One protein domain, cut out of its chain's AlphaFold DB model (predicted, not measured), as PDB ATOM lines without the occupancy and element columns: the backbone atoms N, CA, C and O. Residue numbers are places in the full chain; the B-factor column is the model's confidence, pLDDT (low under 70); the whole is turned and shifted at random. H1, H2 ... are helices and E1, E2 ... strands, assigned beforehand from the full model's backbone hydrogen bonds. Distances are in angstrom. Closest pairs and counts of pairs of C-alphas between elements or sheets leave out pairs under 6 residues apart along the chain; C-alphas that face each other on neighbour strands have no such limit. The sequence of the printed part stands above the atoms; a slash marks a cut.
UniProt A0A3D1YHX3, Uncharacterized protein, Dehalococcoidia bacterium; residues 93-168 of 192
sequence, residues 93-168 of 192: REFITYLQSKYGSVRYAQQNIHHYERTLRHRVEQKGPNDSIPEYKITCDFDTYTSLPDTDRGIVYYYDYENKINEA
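What this domain is: This is residues 93 to 168 of the 192 residues of an uncharacterized protein of Dehalococcoidia bacterium (UniProt A0A3D1YHX3). A narrow, strongly twisted sheet of three strands forms the body, with helices H1, H2 and H4 gathered at one end of it and H3 packed over one face. At the other end the hairpin of E1 and E2 reaches out in a long loop, whose residues 126 to 131 stick out free. The printed part has 76 residues with four named helices and three named strands, in the order H1 H2 E1 E2 H3 E3 H4; the sheet order is E2 E1 E3, all antiparallel, and the class is mixed, helices and strands. The whole is loose, with a radius of gyration of the C-alphas of 15.7 A, and flat, spanning 46 by 34 by 14 A.

How they stand to each other: The inner strand E1, residues 113 to 121, has as neighbours the edge strands E2, residues 136 to 140, and E3, residues 153 to 157. E1 and E2 form a hairpin, antiparallel at 136 degrees, with N 118 and O 138 2.8 A apart, within hydrogen-bond range. E1 and E3 are antiparallel at 148 degrees, with N 154 and O 117 2.8 A apart, also within range. H3, residues 142 to 147, is on the sheet at a height over the sheet of 8.8 A; its closest C-alpha pair with E1 is Tyr 116 and Tyr 145, 6.5 A. It is over E1, but E3 only just falls short: 4 of its 6 C-alphas fall on E1 and 2 on E3. It runs slantwise to the strands, at 37 degrees to E1 on the local plane. E2, H3 and E3 make a split strand-helix-strand unit, two strands of one sheet joined through a helix, with E1 between them in the sheet, and its crossover is right-handed. H4, residues 158 to 168, only grazes the sheet with residues 158 to 163. H2, residues 106 to 111, touches H4; their closest C-alphas are those of Ala 109 and Tyr 158, 4.8 A apart. H2 and H4 run opposite ways at a steep tilt of 69 degrees, only just short of about perpendicular. H1, residues 93 to 103, touches H2 only at the corner, with the C-alphas of Gln 100 and Val 106 closest at 5.8 A. H1 and H4 are close but not clearly touching, with the C-alphas of Leu 99 and Tyr 159 closest at 7.7 A. In H1, H2, H3 and H4 every O i to N i+4 pair is within hydrogen-bond range.

Where its parts are: H1 begins at C-alpha 93, (-30.573, -17.533, -33.377), and is 15.4 A long; H2 measures 8.8 A. E1 starts at C-alpha 113, (-52.290, -22.686, -35.637), and is 22.5 A long. E2 measures 12.9 A, H3 8.7 A and E3 13.5 A. H4, 15.5 A long, ends at C-alpha 168, (-38.719, -15.585, -48.704).

The domain as a whole: The C-alphas farthest apart are those of Gly 104 and Gly 128, at 48.2 A. The printed part has no cut. The link from E1 to E2, 14 residues, is long; the other links are tight. The mean pLDDT of the printed part is 89.2, and residues 127 to 131 are under 70.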
ATOM      1  N   ARG A  93     -30.555 -17.988 -34.772       93.06
ATOM      2  CA  ARG A  93     -30.573 -17.533 -33.377       93.06
ATOM      3  C   ARG A  93     -31.460 -16.301 -33.201       93.06
ATOM      4  O   ARG A  93     -32.283 -16.262 -32.291       93.06
ATOM      5  N   GLU A  94     -31.302 -15.316 -34.076       92.75
ATOM      6  CA  GLU A  94     -32.074 -14.075 -34.081       92.75
ATOM      7  C   GLU A  94     -33.560 -14.358 -34.347       92.75
ATOM      8  O   GLU A  94     -34.427 -13.788 -33.686       92.75
ATOM      9  N   PHE A  95     -33.856 -15.308 -35.235       93.69
ATOM     10  CA  PHE A  95     -35.206 -15.775 -35.527       93.69
ATOM     11  C   PHE A  95     -35.865 -16.445 -34.313       93.69
ATOM     12  O   PHE A  95     -37.019 -16.159 -33.993       93.69
ATOM     13  N   ILE A  96     -35.131 -17.275 -33.562       93.75
ATOM     14  CA  ILE A  96     -35.630 -17.852 -32.303       93.75
ATOM     15  C   ILE A  96     -35.962 -16.749 -31.290       93.75
ATOM     16  O   ILE A  96     -37.023 -16.792 -30.666       93.75
ATOM     17  N   THR A  97     -35.089 -15.750 -31.134       94.69
ATOM     18  CA  THR A  97     -35.344 -14.609 -30.239       94.69
ATOM     19  C   THR A  97     -36.556 -13.795 -30.692       94.69
ATOM     20  O   THR A  97     -37.382 -13.417 -29.862       94.69
ATOM     21  N   TYR A  98     -36.715 -13.579 -31.999       93.94
ATOM     22  CA  TYR A  98     -37.891 -12.931 -32.578       93.94
ATOM     23  C   TYR A  98     -39.183 -13.683 -32.230       93.94
ATOM     24  O   TYR A  98     -40.123 -13.089 -31.697       93.94
ATOM     25  N   LEU A  99     -39.209 -15.002 -32.439       94.50
ATOM     26  CA  LEU A  99     -40.364 -15.838 -32.111       94.50
ATOM     27  C   LEU A  99     -40.687 -15.824 -30.615       94.50
ATOM     28  O   LEU A  99     -41.854 -15.740 -30.240       94.50
ATOM     29  N   GLN A 100     -39.672 -15.878 -29.753       95.19
ATOM     30  CA  GLN A 100     -39.857 -15.775 -28.303       95.19
ATOM     31  C   GLN A 100     -40.415 -14.408 -27.899       95.19
ATOM     32  O   GLN A 100     -41.315 -14.343 -27.069       95.19
ATOM     33  N   SER A 101     -39.942 -13.319 -28.510       94.75
ATOM     34  CA  SER A 101     -40.457 -11.978 -28.229       94.75
ATOM     35  C   SER A 101     -41.897 -11.785 -28.710       94.75
ATOM     36  O   SER A 101     -42.648 -11.045 -28.078       94.75
ATOM     37  N   LYS A 102     -42.282 -12.415 -29.825       94.44
ATOM     38  CA  LYS A 102     -43.606 -12.253 -30.444       94.44
ATOM     39  C   LYS A 102     -44.667 -13.184 -29.852       94.44
ATOM     40  O   LYS A 102     -45.794 -12.757 -29.629       94.44
ATOM     41  N   TYR A 103     -44.306 -14.440 -29.585       93.69
ATOM     42  CA  TYR A 103     -45.227 -15.503 -29.155       93.69
ATOM     43  C   TYR A 103     -44.951 -16.027 -27.738       93.69
ATOM     44  O   TYR A 103     -45.571 -16.991 -27.292       93.69
ATOM     45  N   GLY A 104     -43.980 -15.453 -27.029       93.75
ATOM     46  CA  GLY A 104     -43.552 -15.876 -25.694       93.75
ATOM     47  C   GLY A 104     -42.630 -17.100 -25.693       93.75
ATOM     48  O   GLY A 104     -41.676 -17.154 -24.921       93.75
ATOM     49  N   SER A 105     -42.864 -18.093 -26.557       93.69
ATOM     50  CA  SER A 105     -41.979 -19.256 -26.689       93.69
ATOM     51  C   SER A 105     -42.034 -19.901 -28.074       93.69
ATOM     52  O   SER A 105     -43.058 -19.872 -28.756       93.69
ATOM     53  N   VAL A 106     -40.943 -20.568 -28.462       91.69
ATOM     54  CA  VAL A 106     -40.879 -21.336 -29.721       91.69
ATOM     55  C   VAL A 106     -41.878 -22.494 -29.710       91.69
ATOM     56  O   VAL A 106     -42.560 -22.731 -30.702       91.69
ATOM     57  N   ARG A 107     -42.028 -23.175 -28.567       93.56
ATOM     58  CA  ARG A 107     -42.986 -24.278 -28.417       93.56
ATOM     59  C   ARG A 107     -44.421 -23.817 -28.665       93.56
ATOM     60  O   ARG A 107     -45.172 -24.523 -29.327       93.56
ATOM     61  N   TYR A 108     -44.789 -22.631 -28.177       93.50
ATOM     62  CA  TYR A 108     -46.100 -22.054 -28.463       93.50
ATOM     63  C   TYR A 108     -46.283 -21.829 -29.969       93.50
ATOM     64  O   TYR A 108     -47.302 -22.237 -30.520       93.50
ATOM     65  N   ALA A 109     -45.288 -21.255 -30.649       92.75
ATOM     66  CA  ALA A 109     -45.359 -21.012 -32.091       92.75
ATOM     67  C   ALA A 109     -45.459 -22.308 -32.925       92.75
ATOM     68  O   ALA A 109     -46.104 -22.319 -33.968       92.75
ATOM     69  N   GLN A 110     -44.849 -23.401 -32.463       92.94
ATOM     70  CA  GLN A 110     -44.901 -24.708 -33.130       92.94
ATOM     71  C   GLN A 110     -46.224 -25.454 -32.918       92.94
ATOM     72  O   GLN A 110     -46.596 -26.280 -33.740       92.94
ATOM     73  N   GLN A 111     -46.918 -25.210 -31.804       94.19
ATOM     74  CA  GLN A 111     -48.141 -25.941 -31.455       94.19
ATOM     75  C   GLN A 111     -49.418 -25.209 -31.869       94.19
ATOM     76  O   GLN A 111     -50.451 -25.845 -32.064       94.19
ATOM     77  N   ASN A 112     -49.364 -23.882 -31.987       94.06
ATOM     78  CA  ASN A 112     -50.539 -23.075 -32.282       94.06
ATOM     79  C   ASN A 112     -50.668 -22.780 -33.777       94.06
ATOM     80  O   ASN A 112     -49.694 -22.486 -34.474       94.06
ATOM     81  N   ILE A 113     -51.910 -22.853 -34.239       94.12
ATOM     82  CA  ILE A 113     -52.290 -22.686 -35.637       94.12
ATOM     83  C   ILE A 113     -52.383 -21.192 -35.942       94.12
ATOM     84  O   ILE A 113     -53.067 -20.456 -35.233       94.12
ATOM     85  N   HIS A 114     -51.721 -20.752 -37.011       93.81
ATOM     86  CA  HIS A 114     -51.884 -19.403 -37.534       93.81
ATOM     87  C   HIS A 114     -53.161 -19.300 -38.368       93.81
ATOM     88  O   HIS A 114     -53.931 -18.354 -38.206       93.81
ATOM     89  N   HIS A 115     -53.356 -20.217 -39.314       93.62
ATOM     90  CA  HIS A 115     -54.535 -20.249 -40.174       93.62
ATOM     91  C   HIS A 115     -54.687 -21.608 -40.867       93.62
ATOM     92  O   HIS A 115     -53.763 -22.427 -40.880       93.62
ATOM     93  N   TYR A 116     -55.864 -21.826 -41.449       94.06
ATOM     94  CA  TYR A 116     -56.155 -22.979 -42.290       94.06
ATOM     95  C   TYR A 116     -56.046 -22.588 -43.759       94.06
ATOM     96  O   TYR A 116     -56.372 -21.461 -44.140       94.06
ATOM     97  N   GLU A 117     -55.588 -23.517 -44.585       93.19
ATOM     98  CA  GLU A 117     -55.479 -23.342 -46.026       93.19
ATOM     99  C   GLU A 117     -56.341 -24.372 -46.761       93.19
ATOM    100  O   GLU A 117     -56.457 -25.528 -46.347       93.19
ATOM    101  N   ARG A 118     -56.908 -23.950 -47.892       91.62
ATOM    102  CA  ARG A 118     -57.553 -24.811 -48.880       91.62
ATOM    103  C   ARG A 118     -56.755 -24.805 -50.175       91.62
ATOM    104  O   ARG A 118     -56.533 -23.738 -50.755       91.62
ATOM    105  N   THR A 119     -56.418 -25.986 -50.675       90.38
ATOM    106  CA  THR A 119     -55.860 -26.160 -52.016       90.38
ATOM    107  C   THR A 119     -56.982 -26.062 -53.049       90.38
ATOM    108  O   THR A 119     -57.934 -26.834 -53.040       90.38
ATOM    109  N   LEU A 120     -56.881 -25.082 -53.947       86.75
ATOM    110  CA  LEU A 120     -57.806 -24.893 -55.072       86.75
ATOM    111  C   LEU A 120     -57.354 -25.631 -56.329       86.75
ATOM    112  O   LEU A 120     -58.167 -25.979 -57.182       86.75
ATOM    113  N   ARG A 121     -56.040 -25.795 -56.470       85.88
ATOM    114  CA  ARG A 121     -55.410 -26.428 -57.621       85.88
ATOM    115  C   ARG A 121     -54.143 -27.123 -57.162       85.88
ATOM    116  O   ARG A 121     -53.208 -26.446 -56.736       85.88
ATOM    117  N   HIS A 122     -54.098 -28.442 -57.305       84.06
ATOM    118  CA  HIS A 122     -52.883 -29.222 -57.088       84.06
ATOM    119  C   HIS A 122     -51.828 -28.905 -58.147       84.06
ATOM    120  O   HIS A 122     -52.138 -28.473 -59.260       84.06
ATOM    121  N   ARG A 123     -50.562 -29.111 -57.784       82.00
ATOM    122  CA  ARG A 123     -49.427 -28.955 -58.696       82.00
ATOM    123  C   ARG A 123     -49.614 -29.850 -59.922       82.00
ATOM    124  O   ARG A 123     -49.903 -31.037 -59.787       82.00
ATOM    125  N   VAL A 124     -49.411 -29.282 -61.109       82.12
ATOM    126  CA  VAL A 124     -49.473 -30.021 -62.376       82.12
ATOM    127  C   VAL A 124     -48.084 -30.028 -62.992       82.12
ATOM    128  O   VAL A 124     -47.568 -28.985 -63.400       82.12
ATOM    129  N   GLU A 125     -47.483 -31.215 -63.059       77.44
ATOM    130  CA  GLU A 125     -46.240 -31.429 -63.798       77.44
ATOM    131  C   GLU A 125     -46.534 -31.344 -65.299       77.44
ATOM    132  O   GLU A 125     -47.316 -32.129 -65.840       77.44
ATOM    133  N   GLN A 126     -45.913 -30.384 -65.984       73.75
ATOM    134  CA  GLN A 126     -45.954 -30.314 -67.440       73.75
ATOM    135  C   GLN A 126     -44.733 -31.049 -68.002       73.75
ATOM    136  O   GLN A 126     -43.595 -30.726 -67.680       73.75
ATOM    137  N   LYS A 127     -44.952 -32.049 -68.863       56.16
ATOM    138  CA  LYS A 127     -43.871 -32.644 -69.663       56.16
ATOM    139  C   LYS A 127     -43.569 -31.711 -70.842       56.16
ATOM    140  O   LYS A 127     -44.279 -31.751 -71.842       56.16
ATOM    141  N   GLY A 128     -42.538 -30.872 -70.728       69.06
ATOM    142  CA  GLY A 128     -42.098 -29.963 -71.796       69.06
ATOM    143  C   GLY A 128     -41.065 -28.926 -71.321       69.06
ATOM    144  O   GLY A 128     -40.612 -29.021 -70.187       69.06
ATOM    145  N   PRO A 129     -40.696 -27.940 -72.165       68.06
ATOM    146  CA  PRO A 129     -39.796 -26.836 -71.796       68.06
ATOM    147  C   PRO A 129     -40.453 -25.768 -70.902       68.06
ATOM    148  O   PRO A 129     -39.813 -24.773 -70.581       68.06
ATOM    149  N   ASN A 130     -41.726 -25.944 -70.540       69.44
ATOM    150  CA  ASN A 130     -42.451 -25.027 -69.669       69.44
ATOM    151  C   ASN A 130     -42.299 -25.436 -68.206       69.44
ATOM    152  O   ASN A 130     -42.326 -26.625 -67.881       69.44
ATOM    153  N   ASP A 131     -42.223 -24.437 -67.331       69.62
ATOM    154  CA  ASP A 131     -42.188 -24.648 -65.890       69.62
ATOM    155  C   ASP A 131     -43.479 -25.304 -65.377       69.62
ATOM    156  O   ASP A 131     -44.591 -25.036 -65.842       69.62
ATOM    157  N   SER A 132     -43.329 -26.167 -64.371       78.81
ATOM    158  CA  SER A 132     -44.446 -26.778 -63.647       78.81
ATOM    159  C   SER A 132     -45.386 -25.712 -63.081       78.81
ATOM    160  O   SER A 132     -44.924 -24.748 -62.467       78.81
ATOM    161  N   ILE A 133     -46.701 -25.915 -63.192       78.00
ATOM    162  CA  ILE A 133     -47.673 -24.985 -62.609       78.00
ATOM    163  C   ILE A 133     -47.735 -25.242 -61.097       78.00
ATOM    164  O   ILE A 133     -48.093 -26.356 -60.691       78.00
ATOM    165  N   PRO A 134     -47.422 -24.243 -60.247       82.88
ATOM    166  CA  PRO A 134     -47.406 -24.436 -58.807       82.88
ATOM    167  C   PRO A 134     -48.818 -24.630 -58.248       82.88
ATOM    168  O   PRO A 134     -49.825 -24.185 -58.818       82.88
ATOM    169  N   GLU A 135     -48.861 -25.290 -57.095       86.38
ATOM    170  CA  GLU A 135     -50.064 -25.427 -56.285       86.38
ATOM    171  C   GLU A 135     -50.599 -24.042 -55.888       86.38
ATOM    172  O   GLU A 135     -49.825 -23.133 -55.581       86.38
ATOM    173  N   TYR A 136     -51.922 -23.874 -55.907       85.62
ATOM    174  CA  TYR A 136     -52.570 -22.639 -55.472       85.62
ATOM    175  C   TYR A 136     -53.420 -22.895 -54.229       85.62
ATOM    176  O   TYR A 136     -54.379 -23.674 -54.277       85.62
ATOM    177  N   LYS A 137     -53.058 -22.226 -53.131       89.69
ATOM    178  CA  LYS A 137     -53.723 -22.312 -51.827       89.69
ATOM    179  C   LYS A 137     -54.301 -20.963 -51.429       89.69
ATOM    180  O   LYS A 137     -53.722 -19.924 -51.740       89.69
ATOM    181  N   ILE A 138     -55.428 -20.998 -50.731       89.56
ATOM    182  CA  ILE A 138     -56.059 -19.820 -50.133       89.56
ATOM    183  C   ILE A 138     -56.328 -20.064 -48.654       89.56
ATOM    184  O   ILE A 138     -56.585 -21.195 -48.250       89.56
ATOM    185  N   THR A 139     -56.316 -19.005 -47.854       92.06
ATOM    186  CA  THR A 139     -56.706 -19.079 -46.445       92.06
ATOM    187  C   THR A 139     -58.214 -19.315 -46.319       92.06
ATOM    188  O   THR A 139     -59.001 -18.692 -47.034       92.06
ATOM    189  N   CYS A 140     -58.623 -20.204 -45.417       89.56
ATOM    190  CA  CYS A 140     -60.022 -20.489 -45.107       89.56
ATOM    191  C   CYS A 140     -60.279 -20.505 -43.592       89.56
ATOM    192  O   CYS A 140     -59.356 -20.497 -42.775       89.56
ATOM    193  N   ASP A 141     -61.556 -20.481 -43.223       92.44
ATOM    194  CA  ASP A 141     -62.032 -20.644 -41.854       92.44
ATOM    195  C   ASP A 141     -62.121 -22.127 -41.450       92.44
ATOM    196  O   ASP A 141     -61.994 -23.043 -42.269       92.44
ATOM    197  N   PHE A 142     -62.330 -22.368 -40.155       91.00
ATOM    198  CA  PHE A 142     -62.342 -23.717 -39.587       91.00
ATOM    199  C   PHE A 142     -63.500 -24.581 -40.115       91.00
ATOM    200  O   PHE A 142     -63.317 -25.775 -40.367       91.00
ATOM    201  N   ASP A 143     -64.671 -23.984 -40.336       92.06
ATOM    202  CA  ASP A 143     -65.843 -24.711 -40.830       92.06
ATOM    203  C   ASP A 143     -65.607 -25.198 -42.267       92.06
ATOM    204  O   ASP A 143     -65.790 -26.381 -42.567       92.06
ATOM    205  N   THR A 144     -65.069 -24.338 -43.140       89.00
ATOM    206  CA  THR A 144     -64.647 -24.760 -44.481       89.00
ATOM    207  C   THR A 144     -63.551 -25.822 -44.403       89.00
ATOM    208  O   THR A 144     -63.642 -26.835 -45.094       89.00
ATOM    209  N   TYR A 145     -62.543 -25.655 -43.541       89.69
ATOM    210  CA  TYR A 145     -61.457 -26.626 -43.364       89.69
ATOM    211  C   TYR A 145     -61.953 -28.036 -42.996       89.69
ATOM    212  O   TYR A 145     -61.501 -29.030 -43.570       89.69
ATOM    213  N   THR A 146     -62.900 -28.140 -42.062       91.00
ATOM    214  CA  THR A 146     -63.436 -29.438 -41.616       91.00
ATOM    215  C   THR A 146     -64.315 -30.115 -42.667       91.00
ATOM    216  O   THR A 146     -64.384 -31.343 -42.687       91.00
ATOM    217  N   SER A 147     -64.925 -29.335 -43.564       91.62
ATOM    218  CA  SER A 147     -65.745 -29.837 -44.676       91.62
ATOM    219  C   SER A 147     -64.938 -30.386 -45.863       91.62
ATOM    220  O   SER A 147     -65.489 -31.102 -46.701       91.62
ATOM    221  N   LEU A 148     -63.646 -30.052 -45.956       91.00
ATOM    222  CA  LEU A 148     -62.777 -30.441 -47.067       91.00
ATOM    223  C   LEU A 148     -62.170 -31.837 -46.867       91.00
ATOM    224  O   LEU A 148     -61.893 -32.237 -45.730       91.00
ATOM    225  N   PRO A 149     -61.889 -32.562 -47.964       89.50
ATOM    226  CA  PRO A 149     -61.114 -33.793 -47.896       89.50
ATOM    227  C   PRO A 149     -59.668 -33.513 -47.456       89.50
ATOM    228  O   PRO A 149     -59.129 -32.428 -47.678       89.50
ATOM    229  N   ASP A 150     -59.014 -34.525 -46.879       85.31
ATOM    230  CA  ASP A 150     -57.621 -34.444 -46.411       85.31
ATOM    231  C   ASP A 150     -56.626 -33.991 -47.488       85.31
ATOM    232  O   ASP A 150     -55.613 -33.374 -47.176       85.31
ATOM    233  N   THR A 151     -56.918 -34.267 -48.760       86.62
ATOM    234  CA  THR A 151     -56.065 -33.897 -49.900       86.62
ATOM    235  C   THR A 151     -56.054 -32.402 -50.206       86.62
ATOM    236  O   THR A 151     -55.148 -31.936 -50.898       86.62
ATOM    237  N   ASP A 152     -57.060 -31.666 -49.726       88.44
ATOM    238  CA  ASP A 152     -57.329 -30.286 -50.141       88.44
ATOM    239  C   ASP A 152     -57.265 -29.312 -48.962       88.44
ATOM    240  O   ASP A 152     -57.537 -28.120 -49.127       88.44
ATOM    241  N   ARG A 153     -56.915 -29.806 -47.771       89.75
ATOM    242  CA  ARG A 153     -56.858 -29.028 -46.535       89.75
ATOM    243  C   ARG A 153     -55.447 -28.997 -45.961       89.75
ATOM    244  O   ARG A 153     -54.747 -30.005 -45.933       89.75
ATOM    245  N   GLY A 154     -55.032 -27.829 -45.483       90.44
ATOM    246  CA  GLY A 154     -53.732 -27.596 -44.865       90.44
ATOM    247  C   GLY A 154     -53.864 -26.823 -43.559       90.44
ATOM    248  O   GLY A 154     -54.751 -25.985 -43.402       90.44
ATOM    249  N   ILE A 155     -52.965 -27.104 -42.620       92.56
ATOM    250  CA  ILE A 155     -52.809 -26.338 -41.384       92.56
ATOM    251  C   ILE A 155     -51.456 -25.642 -41.455       92.56
ATOM    252  O   ILE A 155     -50.447 -26.290 -41.733       92.56
ATOM    253  N   VAL A 156     -51.433 -24.340 -41.178       94.44
ATOM    254  CA  VAL A 156     -50.192 -23.572 -41.065       94.44
ATOM    255  C   VAL A 156     -50.013 -23.142 -39.617       94.44
ATOM    256  O   VAL A 156     -50.856 -22.434 -39.060       94.44
ATOM    257  N   TYR A 157     -48.911 -23.560 -39.000       95.38
ATOM    258  CA  TYR A 157     -48.534 -23.147 -37.648       95.38
ATOM    259  C   TYR A 157     -47.836 -21.783 -37.659       95.38
ATOM    260  O   TYR A 157     -47.277 -21.369 -38.678       95.38
ATOM    261  N   TYR A 158     -47.834 -21.079 -36.522       94.62
ATOM    262  CA  TYR A 158     -47.139 -19.785 -36.419       94.62
ATOM    263  C   TYR A 158     -45.654 -19.898 -36.773       94.62
ATOM    264  O   TYR A 158     -45.133 -19.040 -37.477       94.62
ATOM    265  N   TYR A 159     -44.982 -20.960 -36.321       95.44
ATOM    266  CA  TYR A 159     -43.573 -21.192 -36.637       95.44
ATOM    267  C   TYR A 159     -43.334 -21.297 -38.149       95.44
ATOM    268  O   TYR A 159     -42.477 -20.594 -38.680       95.44
ATOM    269  N   ASP A 160     -44.113 -22.131 -38.842       95.19
ATOM    270  CA  ASP A 160     -43.943 -22.372 -40.279       95.19
ATOM    271  C   ASP A 160     -44.240 -21.120 -41.104       95.19
ATOM    272  O   ASP A 160     -43.532 -20.828 -42.067       95.19
ATOM    273  N   TYR A 161     -45.255 -20.351 -40.699       94.94
ATOM    274  CA  TYR A 161     -45.599 -19.081 -41.331       94.94
ATOM    275  C   TYR A 161     -44.448 -18.071 -41.253       94.94
ATOM    276  O   TYR A 161     -44.015 -17.537 -42.273       94.94
ATOM    277  N   GLU A 162     -43.916 -17.841 -40.053       94.81
ATOM    278  CA  GLU A 162     -42.814 -16.898 -39.852       94.81
ATOM    279  C   GLU A 162     -41.526 -17.378 -40.519       94.81
ATOM    280  O   GLU A 162     -40.790 -16.575 -41.091       94.81
ATOM    281  N   ASN A 163     -41.267 -18.688 -40.495       95.00
ATOM    282  CA  ASN A 163     -40.104 -19.259 -41.156       95.00
ATOM    283  C   ASN A 163     -40.201 -19.054 -42.671       95.00
ATOM    284  O   ASN A 163     -39.260 -18.572 -43.285       95.00
ATOM    285  N   LYS A 164     -41.369 -19.311 -43.272       94.56
ATOM    286  CA  LYS A 164     -41.610 -19.067 -44.700       94.56
ATOM    287  C   LYS A 164     -41.405 -17.600 -45.083       94.56
ATOM    288  O   LYS A 164     -40.819 -17.332 -46.128       94.56
ATOM    289  N   ILE A 165     -41.855 -16.656 -44.252       93.75
ATOM    290  CA  ILE A 165     -41.604 -15.222 -44.472       93.75
ATOM    291  C   ILE A 165     -40.108 -14.914 -44.408       93.75
ATOM    292  O   ILE A 165     -39.606 -14.151 -45.229       93.75
ATOM    293  N   ASN A 166     -39.394 -15.487 -43.441       94.38
ATOM    294  CA  ASN A 166     -37.962 -15.270 -43.286       94.38
ATOM    295  C   ASN A 166     -37.155 -15.859 -44.455       94.38
ATOM    296  O   ASN A 166     -36.262 -15.200 -44.978       94.38
ATOM    297  N   GLU A 167     -37.505 -17.065 -44.901       93.12
ATOM    298  CA  GLU A 167     -36.898 -17.716 -46.065       93.12
ATOM    299  C   GLU A 167     -37.169 -16.933 -47.353       93.12
ATOM    300  O   GLU A 167     -36.255 -16.728 -48.145       93.12
ATOM    301  N   ALA A 168     -38.383 -16.403 -47.536       92.62
ATOM    302  CA  ALA A 168     -38.719 -15.585 -48.704       92.62
ATOM    303  C   ALA A 168     -37.869 -14.305 -48.817       92.62
ATOM    304  O   ALA A 168     -37.692 -13.792 -49.917       92.62
TER     305      ALA A 168